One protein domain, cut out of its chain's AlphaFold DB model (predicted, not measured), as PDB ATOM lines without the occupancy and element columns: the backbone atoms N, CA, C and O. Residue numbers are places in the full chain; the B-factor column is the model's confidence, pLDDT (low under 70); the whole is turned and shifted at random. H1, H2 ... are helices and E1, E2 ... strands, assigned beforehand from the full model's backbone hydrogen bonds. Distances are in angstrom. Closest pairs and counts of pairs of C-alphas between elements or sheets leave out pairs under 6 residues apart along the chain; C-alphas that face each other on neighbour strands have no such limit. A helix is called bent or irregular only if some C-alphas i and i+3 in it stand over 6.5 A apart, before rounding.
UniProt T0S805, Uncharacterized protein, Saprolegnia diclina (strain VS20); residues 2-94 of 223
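This is residues 2 to 94 of the 223 residues of an uncharacterized protein of Saprolegnia diclina (strain VS20) (UniProt T0S805). Two long helices, H2 and H3, lie side by side and run opposite ways as a rod, and short H1 packs on both over part of their length. Beyond the end of H2 and the start of H3, the small hairpin E1 and E2 lengthens the rod, and residues 52 to 57 stick out from it. The printed part has 93 residues, in order H1, H2, E1, E2, H3, mostly helix, with an antiparallel sheet E1 - E2. It is extended, with a radius of gyration of the C-alphas of 19.2 A and spans of 63 by 24 by 18 A.

H1, residues 2 to 10, touches residues 21 to 28 alone of H2, residues 18 to 43; the closest C-alphas, of Thr 2 and Ser 25, are 5.5 A apart, at a steep tilt of 46 degrees, opposite ways. H1 also touches residues 80 to 84 alone of H3, residues 65 to 93, at a steep tilt of 49 degrees, the same way; the closest C-alphas, of Ile 6 and Ile 84, are 6.2 A apart. H2 and H3 touch at a shallow tilt of 16 degrees, opposite ways, with the closest C-alphas, of Asn 28 and Ser 76, 6.1 A apart. E1, residues 46 to 48, and E2, residues 60 to 62, form an antiparallel hairpin, with N 47 and O 61 within hydrogen-bond range at 2.9 A. H1 is apart from both strands. Every O i to N i+4 pair is within hydrogen-bond range in H1, but 19 of 22 in H2 and 21 of 25 in H3.

H1 begins at C-alpha 2 (134.234, 124.904, 95.033). H2 is 35.7 A long and only just irregular, C-alphas 37 and 40 being 6.9 A apart. H3, 42.4 A long, is only just irregular, C-alphas 67 and 70 being 7.0 A apart, and ends at C-alpha 93 (148.516, 142.468, 100.389).

The C-alphas farthest apart, of Pro 54 and Leu 94, are 65.2 A apart. The printed part has no cut, and the link from E1 to E2 is long. The pLDDT is under 70 at residues 11 to 13, 16 and 63 to 69.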
ATOM      1  N   THR A   2     133.773 123.610  94.494       76.81
ATOM      2  CA  THR A   2     134.234 124.904  95.033       76.81
ATOM      3  C   THR A   2     135.410 125.503  94.252       76.81
ATOM      4  O   THR A   2     135.363 126.667  93.870       76.81
ATOM      5  N   GLY A   3     136.435 124.697  93.946       70.12
ATOM      6  CA  GLY A   3     137.627 125.162  93.226       70.12
ATOM      7  C   GLY A   3     137.337 125.725  91.830       70.12
ATOM      8  O   GLY A   3     137.877 126.763  91.470       70.12
ATOM      9  N   THR A   4     136.436 125.099  91.068       75.75
ATOM     10  CA  THR A   4     136.068 125.555  89.716       75.75
ATOM     11  C   THR A   4     135.342 126.899  89.746       75.75
ATOM     12  O   THR A   4     135.659 127.773  88.948       75.75
ATOM     13  N   LEU A   5     134.409 127.093  90.684       78.50
ATOM     14  CA  LEU A   5     133.687 128.364  90.836       78.50
ATOM     15  C   LEU A   5     134.634 129.512  91.191       78.50
ATOM     16  O   LEU A   5     134.536 130.597  90.619       78.50
ATOM     17  N   ILE A   6     135.587 129.255  92.088       77.56
ATOM     18  CA  ILE A   6     136.606 130.244  92.439       77.56
ATOM     19  C   ILE A   6     137.493 130.540  91.218       77.56
ATOM     20  O   ILE A   6     137.739 131.703  90.921       77.56
ATOM     21  N   GLN A   7     137.922 129.522  90.464       75.12
ATOM     22  CA  GLN A   7     138.749 129.707  89.265       75.12
ATOM     23  C   GLN A   7     138.048 130.549  88.186       75.12
ATOM     24  O   GLN A   7     138.680 131.414  87.581       75.12
ATOM     25  N   ILE A   8     136.746 130.336  87.970       74.75
ATOM     26  CA  ILE A   8     135.942 131.125  87.023       74.75
ATOM     27  C   ILE A   8     135.931 132.605  87.422       74.75
ATOM     28  O   ILE A   8     136.052 133.468  86.558       74.75
ATOM     29  N   TRP A   9     135.851 132.913  88.720       76.00
ATOM     30  CA  TRP A   9     135.833 134.297  89.205       76.00
ATOM     31  C   TRP A   9     137.124 135.068  88.902       76.00
ATOM     32  O   TRP A   9     137.103 136.285  88.720       76.00
ATOM     33  N   PHE A  10     138.256 134.370  88.843       70.19
ATOM     34  CA  PHE A  10     139.552 134.986  88.574       70.19
ATOM     35  C   PHE A  10     139.969 134.929  87.102       70.19
ATOM     36  O   PHE A  10     141.000 135.515  86.770       70.19
ATOM     37  N   MET A  11     139.181 134.320  86.202       56.91
ATOM     38  CA  MET A  11     139.463 134.358  84.761       56.91
ATOM     39  C   MET A  11     139.568 135.811  84.261       56.91
ATOM     40  O   MET A  11     138.732 136.646  84.604       56.91
ATOM     41  N   PRO A  12     140.585 136.146  83.444       57.78
ATOM     42  CA  PRO A  12     141.516 135.249  82.748       57.78
ATOM     43  C   PRO A  12     142.807 134.883  83.521       57.78
ATOM     44  O   PRO A  12     143.737 134.362  82.913       57.78
ATOM     45  N   ARG A  13     142.914 135.169  84.824       65.75
ATOM     46  CA  ARG A  13     144.106 134.899  85.653       65.75
ATOM     47  C   ARG A  13     144.069 133.499  86.281       65.75
ATOM     48  O   ARG A  13     143.014 133.039  86.707       65.75
ATOM     49  N   VAL A  14     145.231 132.850  86.405       71.50
ATOM     50  CA  VAL A  14     145.387 131.615  87.196       71.50
ATOM     51  C   VAL A  14     145.338 131.969  88.674       71.50
ATOM     52  O   VAL A  14     146.106 132.827  89.124       71.50
ATOM     53  N   VAL A  15     144.530 131.248  89.449       72.88
ATOM     54  CA  VAL A  15     144.684 131.217  90.905       72.88
ATOM     55  C   VAL A  15     145.844 130.288  91.261       72.88
ATOM     56  O   VAL A  15     145.705 129.067  91.258       72.88
ATOM     57  N   THR A  16     147.009 130.857  91.561       67.38
ATOM     58  CA  THR A  16     148.225 130.078  91.863       67.38
ATOM     59  C   THR A  16     148.285 129.605  93.316       67.38
ATOM     60  O   THR A  16     149.040 128.694  93.647       67.38
ATOM     61  N   GLN A  17     147.437 130.146  94.200       77.56
ATOM     62  CA  GLN A  17     147.329 129.721  95.600       77.56
ATOM     63  C   GLN A  17     146.516 128.424  95.758       77.56
ATOM     64  O   GLN A  17     145.498 128.381  96.453       77.56
ATOM     65  N   THR A  18     146.990 127.337  95.149       76.31
ATOM     66  CA  THR A  18     146.350 126.009  95.182       76.31
ATOM     67  C   THR A  18     146.142 125.483  96.603       76.31
ATOM     68  O   THR A  18     145.131 124.841  96.875       76.31
ATOM     69  N   ARG A  19     147.033 125.825  97.546       81.06
ATOM     70  CA  ARG A  19     146.879 125.483  98.972       81.06
ATOM     71  C   ARG A  19     145.650 126.137  99.606       81.06
ATOM     72  O   ARG A  19     144.915 125.462 100.319       81.06
ATOM     73  N   LEU A  20     145.393 127.416  99.322       82.62
ATOM     74  CA  LEU A  20     144.204 128.112  99.834       82.62
ATOM     75  C   LEU A  20     142.934 127.528  99.213       82.62
ATOM     76  O   LEU A  20     141.979 127.234  99.928       82.62
ATOM     77  N   LEU A  21     142.949 127.285  97.899       84.19
ATOM     78  CA  LEU A  21     141.844 126.627  97.200       84.19
ATOM     79  C   LEU A  21     141.528 125.244  97.779       84.19
ATOM     80  O   LEU A  21     140.353 124.911  97.949       84.19
ATOM     81  N   LEU A  22     142.556 124.452  98.093       85.12
ATOM     82  CA  LEU A  22     142.402 123.131  98.695       85.12
ATOM     83  C   LEU A  22     141.778 123.236 100.086       85.12
ATOM     84  O   LEU A  22     140.796 122.552 100.350       85.12
ATOM     85  N   VAL A  23     142.274 124.140 100.936       87.38
ATOM     86  CA  VAL A  23     141.723 124.364 102.282       87.38
ATOM     87  C   VAL A  23     140.247 124.762 102.215       87.38
ATOM     88  O   VAL A  23     139.419 124.108 102.844       87.38
ATOM     89  N   PHE A  24     139.878 125.760 101.405       87.12
ATOM     90  CA  PHE A  24     138.472 126.166 101.264       87.12
ATOM     91  C   PHE A  24     137.598 125.067 100.649       87.12
ATOM     92  O   PHE A  24     136.436 124.922 101.023       87.12
ATOM     93  N   SER A  25     138.145 124.260  99.738       86.31
ATOM     94  CA  SER A  25     137.418 123.126  99.159       86.31
ATOM     95  C   SER A  25     137.166 122.021 100.185       86.31
ATOM     96  O   SER A  25     136.050 121.508 100.238       86.31
ATOM     97  N   VAL A  26     138.157 121.696 101.021       90.25
ATOM     98  CA  VAL A  26     138.031 120.721 102.116       90.25
ATOM     99  C   VAL A  26     137.060 121.226 103.180       90.25
ATOM    100  O   VAL A  26     136.169 120.481 103.572       90.25
ATOM    101  N   ILE A  27     137.157 122.494 103.593       89.56
ATOM    102  CA  ILE A  27     136.218 123.101 104.552       89.56
ATOM    103  C   ILE A  27     134.789 123.037 104.012       89.56
ATOM    104  O   ILE A  27     133.888 122.588 104.715       89.56
ATOM    105  N   ASN A  28     134.579 123.439 102.754       89.75
ATOM    106  CA  ASN A  28     133.261 123.374 102.129       89.75
ATOM    107  C   ASN A  28     132.733 121.935 102.072       89.75
ATOM    108  O   ASN A  28     131.556 121.703 102.325       89.75
ATOM    109  N   TRP A  29     133.600 120.970 101.760       90.25
ATOM    110  CA  TRP A  29     133.233 119.558 101.732       90.25
ATOM    111  C   TRP A  29     132.836 119.039 103.117       90.25
ATOM    112  O   TRP A  29     131.753 118.476 103.244       90.25
ATOM    113  N   ILE A  30     133.641 119.285 104.158       90.31
ATOM    114  CA  ILE A  30     133.328 118.887 105.542       90.31
ATOM    115  C   ILE A  30     132.006 119.510 105.988       90.31
ATOM    116  O   ILE A  30     131.184 118.832 106.604       90.31
ATOM    117  N   LEU A  31     131.789 120.790 105.680       89.19
ATOM    118  CA  LEU A  31     130.593 121.517 106.088       89.19
ATOM    119  C   LEU A  31     129.339 120.943 105.422       89.19
ATOM    120  O   LEU A  31     128.386 120.601 106.121       89.19
ATOM    121  N   VAL A  32     129.349 120.795 104.095       87.12
ATOM    122  CA  VAL A  32     128.214 120.227 103.349       87.12
ATOM    123  C   VAL A  32     127.964 118.782 103.783       87.12
ATOM    124  O   VAL A  32     126.830 118.435 104.096       87.12
ATOM    125  N   PHE A  33     129.019 117.973 103.911       88.75
ATOM    126  CA  PHE A  33     128.915 116.594 104.384       88.75
ATOM    127  C   PHE A  33     128.322 116.512 105.793       88.75
ATOM    128  O   PHE A  33     127.435 115.704 106.038       88.75
ATOM    129  N   SER A  34     128.757 117.371 106.718       89.12
ATOM    130  CA  SER A  34     128.246 117.348 108.091       89.12
ATOM    131  C   SER A  34     126.764 117.723 108.154       89.12
ATOM    132  O   SER A  34     125.994 117.110 108.896       89.12
ATOM    133  N   LEU A  35     126.351 118.709 107.353       85.62
ATOM    134  CA  LEU A  35     124.952 119.117 107.265       85.62
ATOM    135  C   LEU A  35     124.078 118.016 106.661       85.62
ATOM    136  O   LEU A  35     123.028 117.711 107.216       85.62
ATOM    137  N   GLU A  36     124.513 117.401 105.564       85.00
ATOM    138  CA  GLU A  36     123.715 116.409 104.840       85.00
ATOM    139  C   GLU A  36     123.711 115.028 105.498       85.00
ATOM    140  O   GLU A  36     122.672 114.374 105.515       85.00
ATOM    141  N   ALA A  37     124.835 114.582 106.067       86.00
ATOM    142  CA  ALA A  37     124.946 113.253 106.665       86.00
ATOM    143  C   ALA A  37     124.431 113.200 108.108       86.00
ATOM    144  O   ALA A  37     123.892 112.177 108.526       86.00
ATOM    145  N   PHE A  38     124.587 114.287 108.874       87.25
ATOM    146  CA  PHE A  38     124.230 114.292 110.292       87.25
ATOM    147  C   PHE A  38     123.078 115.252 110.591       87.25
ATOM    148  O   PHE A  38     122.089 114.841 111.180       87.25
ATOM    149  N   VAL A  39     123.126 116.516 110.172       85.06
ATOM    150  CA  VAL A  39     122.123 117.496 110.638       85.06
ATOM    151  C   VAL A  39     120.747 117.285 109.999       85.06
ATOM    152  O   VAL A  39     119.746 117.168 110.709       85.06
ATOM    153  N   PHE A  40     120.668 117.226 108.671       83.19
ATOM    154  CA  PHE A  40     119.395 117.131 107.958       83.19
ATOM    155  C   PHE A  40     118.636 115.828 108.233       83.19
ATOM    156  O   PHE A  40     117.422 115.920 108.434       83.19
ATOM    157  N   PRO A  41     119.274 114.644 108.325       80.69
ATOM    158  CA  PRO A  41     118.558 113.405 108.614       80.69
ATOM    159  C   PRO A  41     117.918 113.396 110.005       80.69
ATOM    160  O   PRO A  41     116.771 112.979 110.130       80.69
ATOM    161  N   TYR A  42     118.594 113.918 111.038       81.00
ATOM    162  CA  TYR A  42     118.032 113.958 112.397       81.00
ATOM    163  C   TYR A  42     116.977 115.057 112.593       81.00
ATOM    164  O   TYR A  42     116.111 114.935 113.459       81.00
ATOM    165  N   GLN A  43     117.015 116.129 111.795       77.81
ATOM    166  CA  GLN A  43     115.993 117.185 111.822       77.81
ATOM    167  C   GLN A  43     114.758 116.858 110.973       77.81
ATOM    168  O   GLN A  43     113.694 117.450 111.171       77.81
ATOM    169  N   SER A  44     114.883 115.923 110.033       77.44
ATOM    170  CA  SER A  44     113.794 115.522 109.150       77.44
ATOM    171  C   SER A  44     112.950 114.442 109.815       77.44
ATOM    172  O   SER A  44     113.420 113.337 110.067       77.44
ATOM    173  N   LYS A  45     111.675 114.738 110.081       79.62
ATOM    174  CA  LYS A  45     110.714 113.712 110.494       79.62
ATOM    175  C   LYS A  45     110.032 113.143 109.257       79.62
ATOM    176  O   LYS A  45     109.614 113.905 108.381       79.62
ATOM    177  N   ASN A  46     109.903 111.820 109.212       77.94
ATOM    178  CA  ASN A  46     109.093 111.135 108.211       77.94
ATOM    179  C   ASN A  46     107.625 111.368 108.562       77.94
ATOM    180  O   ASN A  46     107.103 110.752 109.491       77.94
ATOM    181  N   LEU A  47     106.977 112.290 107.856       77.88
ATOM    182  CA  LEU A  47     105.543 112.485 107.982       77.88
ATOM    183  C   LEU A  47     104.846 111.570 106.972       77.88
ATOM    184  O   LEU A  47     105.211 111.586 105.793       77.88
ATOM    185  N   PRO A  48     103.870 110.756 107.398       78.75
ATOM    186  CA  PRO A  48     103.059 109.997 106.459       78.75
ATOM    187  C   PRO A  48     102.289 110.974 105.566       78.75
ATOM    188  O   PRO A  48     101.709 111.950 106.048       78.75
ATOM    189  N   THR A  49     102.294 110.724 104.260       81.00
ATOM    190  CA  THR A  49     101.546 111.520 103.284       81.00
ATOM    191  C   THR A  49     100.690 110.619 102.403       81.00
ATOM    192  O   THR A  49     100.946 109.421 102.272       81.00
ATOM    193  N   SER A  50      99.667 111.192 101.779       79.56
ATOM    194  CA  SER A  50      98.843 110.503 100.791       79.56
ATOM    195  C   SER A  50      99.670 110.162  99.550       79.56
ATOM    196  O   SER A  50     100.288 111.032  98.936       79.56
ATOM    197  N   CYS A  51      99.674 108.883  99.180       82.44
ATOM    198  CA  CYS A  51     100.338 108.404  97.977       82.44
ATOM    199  C   CYS A  51      99.685 108.970  96.715       82.44
ATOM    200  O   CYS A  51      98.467 108.921  96.572       82.44
ATOM    201  N   ALA A  52     100.500 109.422  95.761       80.94
ATOM    202  CA  ALA A  52     100.011 109.772  94.426       80.94
ATOM    203  C   ALA A  52      99.570 108.533  93.622       80.94
ATOM    204  O   ALA A  52      98.707 108.643  92.757       80.94
ATOM    205  N   LEU A  53     100.143 107.355  93.915       83.12
ATOM    206  CA  LEU A  53      99.754 106.085  93.304       83.12
ATOM    207  C   LEU A  53      99.235 105.093  94.356       83.12
ATOM    208  O   LEU A  53      99.887 104.912  95.386       83.12
ATOM    209  N   PRO A  54      98.124 104.386  94.079       75.88
ATOM    210  CA  PRO A  54      97.524 103.424  95.007       75.88
ATOM    211  C   PRO A  54      98.371 102.159  95.225       75.88
ATOM    212  O   PRO A  54      98.108 101.401  96.149       75.88
ATOM    213  N   THR A  55      99.394 101.923  94.398       83.44
ATOM    214  CA  THR A  55     100.308 100.773  94.507       83.44
ATOM    215  C   THR A  55     101.560 101.051  95.343       83.44
ATOM    216  O   THR A  55     102.393 100.161  95.501       83.44
ATOM    217  N   SER A  56     101.741 102.270  95.857       80.00
ATOM    218  CA  SER A  56     102.937 102.640  96.620       80.00
ATOM    219  C   SER A  56     102.763 102.352  98.111       80.00
ATOM    220  O   SER A  56     101.828 102.834  98.739       80.00
ATOM    221  N   THR A  57     103.702 101.611  98.698       74.38
ATOM    222  CA  THR A  57     103.690 101.245 100.128       74.38
ATOM    223  C   THR A  57     104.498 102.197 101.017       74.38
ATOM    224  O   THR A  57     104.423 102.103 102.239       74.38
ATOM    225  N   SER A  58     105.262 103.121 100.423       71.94
ATOM    226  CA  SER A  58     106.201 104.003 101.131       71.94
ATOM    227  C   SER A  58     105.969 105.464 100.746       71.94
ATOM    228  O   SER A  58     106.684 106.017  99.912       71.94
ATOM    229  N   CYS A  59     104.950 106.092 101.332       73.44
ATOM    230  CA  CYS A  59     104.599 107.487 101.062       73.44
ATOM    231  C   CYS A  59     104.886 108.344 102.288       73.44
ATOM    232  O   CYS A  59     104.036 108.555 103.154       73.44
ATOM    233  N   PHE A  60     106.121 108.829 102.347       78.38
ATOM    234  CA  PHE A  60     106.577 109.739 103.383       78.38
ATOM    235  C   PHE A  60     107.024 111.044 102.737       78.38
ATOM    236  O   PHE A  60     107.721 111.037 101.723       78.38
ATOM    237  N   THR A  61     106.631 112.165 103.329       74.75
ATOM    238  CA  THR A  61     107.236 113.463 103.042       74.75
ATOM    239  C   THR A  61     108.135 113.841 104.204       74.75
ATOM    240  O   THR A  61     107.809 113.648 105.378       74.75
ATOM    241  N   TYR A  62     109.303 114.377 103.882       71.69
ATOM    242  CA  TYR A  62     110.206 114.898 104.894       71.69
ATOM    243  C   TYR A  62     109.719 116.285 105.319       71.69
ATOM    244  O   TYR A  62     109.601 117.201 104.504       71.69
ATOM    245  N   SER A  63     109.436 116.457 106.610       66.44
ATOM    246  CA  SER A  63     108.869 117.703 107.146       66.44
ATOM    247  C   SER A  63     109.782 118.925 106.987       66.44
ATOM    248  O   SER A  63     109.312 120.060 107.012       66.44
ATOM    249  N   ALA A  64     111.096 118.708 106.883       66.19
ATOM    250  CA  ALA A  64     112.103 119.764 106.939       66.19
ATOM    251  C   ALA A  64     112.547 120.283 105.559       66.19
ATOM    252  O   ALA A  64     113.180 121.339 105.490       66.19
ATOM    253  N   THR A  65     112.174 119.609 104.463       62.56
ATOM    254  CA  THR A  65     112.678 119.905 103.109       62.56
ATOM    255  C   THR A  65     112.385 121.339 102.667       62.56
ATOM    256  O   THR A  65     113.204 121.947 101.993       62.56
ATOM    257  N   GLY A  66     111.273 121.937 103.108       59.31
ATOM    258  CA  GLY A  66     110.923 123.317 102.753       59.31
ATOM    259  C   GLY A  66     111.816 124.404 103.373       59.31
ATOM    260  O   GLY A  66     111.875 125.507 102.836       59.31
ATOM    261  N   ARG A  67     112.519 124.127 104.486       62.69
ATOM    262  CA  ARG A  67     113.380 125.110 105.183       62.69
ATOM    263  C   ARG A  67     114.874 124.812 105.072       62.69
ATOM    264  O   ARG A  67     115.666 125.747 105.089       62.69
ATOM    265  N   THR A  68     115.273 123.546 104.959       68.25
ATOM    266  CA  THR A  68     116.695 123.158 104.932       68.25
ATOM    267  C   THR A  68     117.296 123.120 103.529       68.25
ATOM    268  O   THR A  68     118.516 123.188 103.406       68.25
ATOM    269  N   TYR A  69     116.468 123.103 102.475       69.12
ATOM    270  CA  TYR A  69     116.918 122.982 101.081       69.12
ATOM    271  C   TYR A  69     117.900 124.079 100.645       69.12
ATOM    272  O   TYR A  69     118.869 123.805  99.945       69.12
ATOM    273  N   TYR A  70     117.696 125.320 101.094       78.75
ATOM    274  CA  TYR A  70     118.588 126.433 100.750       78.75
ATOM    275  C   TYR A  70     119.763 126.586 101.718       78.75
ATOM    276  O   TYR A  70     120.710 127.303 101.410       78.75
ATOM    277  N   LEU A  71     119.726 125.939 102.887       82.38
ATOM    278  CA  LEU A  71     120.699 126.183 103.950       82.38
ATOM    279  C   LEU A  71     122.105 125.717 103.546       82.38
ATOM    280  O   LEU A  71     123.070 126.458 103.726       82.38
ATOM    281  N   SER A  72     122.223 124.524 102.952       80.38
ATOM    282  CA  SER A  72     123.506 124.013 102.446       80.38
ATOM    283  C   SER A  72     124.040 124.868 101.295       80.38
ATOM    284  O   SER A  72     125.228 125.190 101.272       80.38
ATOM    285  N   ALA A  73     123.165 125.312 100.387       82.50
ATOM    286  CA  ALA A  73     123.529 126.179  99.271       82.50
ATOM    287  C   ALA A  73     124.017 127.561  99.739       82.50
ATOM    288  O   ALA A  73     125.053 128.034  99.272       82.50
ATOM    289  N   ILE A  74     123.317 128.186 100.692       87.00
ATOM    290  CA  ILE A  74     123.701 129.480 101.272       87.00
ATOM    291  C   ILE A  74     125.047 129.348 101.984       87.00
ATOM    292  O   ILE A  74     125.959 130.123 101.704       87.00
ATOM    293  N   LEU A  75     125.207 128.350 102.857       87.75
ATOM    294  CA  LEU A  75     126.456 128.154 103.596       87.75
ATOM    295  C   LEU A  75     127.627 127.847 102.658       87.75
ATOM    296  O   LEU A  75     128.702 128.421 102.822       87.75
ATOM    297  N   SER A  76     127.417 127.021 101.630       86.88
ATOM    298  CA  SER A  76     128.447 126.754 100.626       86.88
ATOM    299  C   SER A  76     128.809 128.009  99.823       86.88
ATOM    300  O   SER A  76     129.990 128.295  99.620       86.88
ATOM    301  N   GLY A  77     127.814 128.813  99.435       86.69
ATOM    302  CA  GLY A  77     128.024 130.099  98.769       86.69
ATOM    303  C   GLY A  77     128.823 131.087  99.621       86.69
ATOM    304  O   GLY A  77     129.734 131.739  99.111       86.69
ATOM    305  N   VAL A  78     128.556 131.149 100.929       90.19
ATOM    306  CA  VAL A  78     129.323 131.971 101.882       90.19
ATOM    307  C   VAL A  78     130.782 131.512 101.937       90.19
ATOM    308  O   VAL A  78     131.679 132.346 101.834       90.19
ATOM    309  N   VAL A  79     131.043 130.203 102.031       89.56
ATOM    310  CA  VAL A  79     132.417 129.664 102.043       89.56
ATOM    311  C   VAL A  79     133.159 129.999 100.744       89.56
ATOM    312  O   VAL A  79     134.315 130.417 100.792       89.56
ATOM    313  N   VAL A  80     132.498 129.878  99.587       87.56
ATOM    314  CA  VAL A  80     133.063 130.280  98.286       87.56
ATOM    315  C   VAL A  80     133.385 131.776  98.270       87.56
ATOM    316  O   VAL A  80     134.497 132.152  97.900       87.56
ATOM    317  N   GLY A  81     132.449 132.628  98.697       89.19
ATOM    318  CA  GLY A  81     132.626 134.082  98.725       89.19
ATOM    319  C   GLY A  81     133.774 134.523  99.635       89.19
ATOM    320  O   GLY A  81     134.610 135.334  99.233       89.19
ATOM    321  N   VAL A  82     133.875 133.929 100.828       90.06
ATOM    322  CA  VAL A  82     135.003 134.148 101.747       90.06
ATOM    323  C   VAL A  82     136.313 133.672 101.122       90.06
ATOM    324  O   VAL A  82     137.315 134.379 101.209       90.06
ATOM    325  N   GLY A  83     136.315 132.525 100.436       86.56
ATOM    326  CA  GLY A  83     137.487 132.024  99.718       86.56
ATOM    327  C   GLY A  83     137.973 132.980  98.626       86.56
ATOM    328  O   GLY A  83     139.167 133.276  98.551       86.56
ATOM    329  N   ILE A  84     137.053 133.526  97.825       86.44
ATOM    330  CA  ILE A  84     137.356 134.541  96.804       86.44
ATOM    331  C   ILE A  84     137.971 135.782  97.453       86.44
ATOM    332  O   ILE A  84     139.023 136.250  97.013       86.44
ATOM    333  N   LEU A  85     137.349 136.301  98.516       88.44
ATOM    334  CA  LEU A  85     137.841 137.485  99.216       88.44
ATOM    335  C   LEU A  85     139.226 137.241  99.821       88.44
ATOM    336  O   LEU A  85     140.111 138.078  99.676       88.44
ATOM    337  N   ALA A  86     139.445 136.081 100.442       87.12
ATOM    338  CA  ALA A  86     140.729 135.704 101.016       87.12
ATOM    339  C   ALA A  86     141.834 135.632  99.952       87.12
ATOM    340  O   ALA A  86     142.914 136.177 100.163       87.12
ATOM    341  N   ILE A  87     141.566 135.028  98.790       85.06
ATOM    342  CA  ILE A  87     142.524 134.966  97.672       85.06
ATOM    343  C   ILE A  87     142.802 136.366  97.117       85.06
ATOM    344  O   ILE A  87     143.954 136.701  96.834       85.06
ATOM    345  N   TRP A  88     141.773 137.205  96.997       84.00
ATOM    346  CA  TRP A  88     141.921 138.584  96.535       84.00
ATOM    347  C   TRP A  88     142.771 139.425  97.494       84.00
ATOM    348  O   TRP A  88     143.713 140.092  97.061       84.00
ATOM    349  N   LEU A  89     142.486 139.349  98.798       86.44
ATOM    350  CA  LEU A  89     143.264 140.013  99.844       86.44
ATOM    351  C   LEU A  89     144.702 139.497  99.849       86.44
ATOM    352  O   LEU A  89     145.637 140.292  99.823       86.44
ATOM    353  N   HIS A  90     144.894 138.181  99.799       84.06
ATOM    354  CA  HIS A  90     146.219 137.572  99.779       84.06
ATOM    355  C   HIS A  90     147.030 138.011  98.548       84.06
ATOM    356  O   HIS A  90     148.201 138.354  98.677       84.06
ATOM    357  N   GLY A  91     146.425 138.063  97.357       77.19
ATOM    358  CA  GLY A  91     147.091 138.538  96.138       77.19
ATOM    359  C   GLY A  91     147.395 140.044  96.133       77.19
ATOM    360  O   GLY A  91     148.339 140.488  95.471       77.19
ATOM    361  N   ARG A  92     146.614 140.845  96.869       81.69
ATOM    362  CA  ARG A  92     146.805 142.299  96.968       81.69
ATOM    363  C   ARG A  92     147.812 142.698  98.044       81.69
ATOM    364  O   ARG A  92     148.605 143.603  97.802       81.69
ATOM    365  N   PHE A  93     147.757 142.060  99.209       81.50
ATOM    366  CA  PHE A  93     148.516 142.468 100.389       81.50
ATOM    367  C   PHE A  93     149.844 141.740 100.555       81.50
ATOM    368  O   PHE A  93     150.749 142.314 101.156       81.50
ATOM    369  N   LEU A  94     150.004 140.525 100.016       75.88
ATOM    370  CA  LEU A  94     151.313 139.884 100.029       75.88
ATOM    371  C   LEU A  94     152.126 140.305  98.792       75.88
ATOM    372  O   LEU A  94     151.706 140.043  97.655       75.88
TER     373      LEU A  94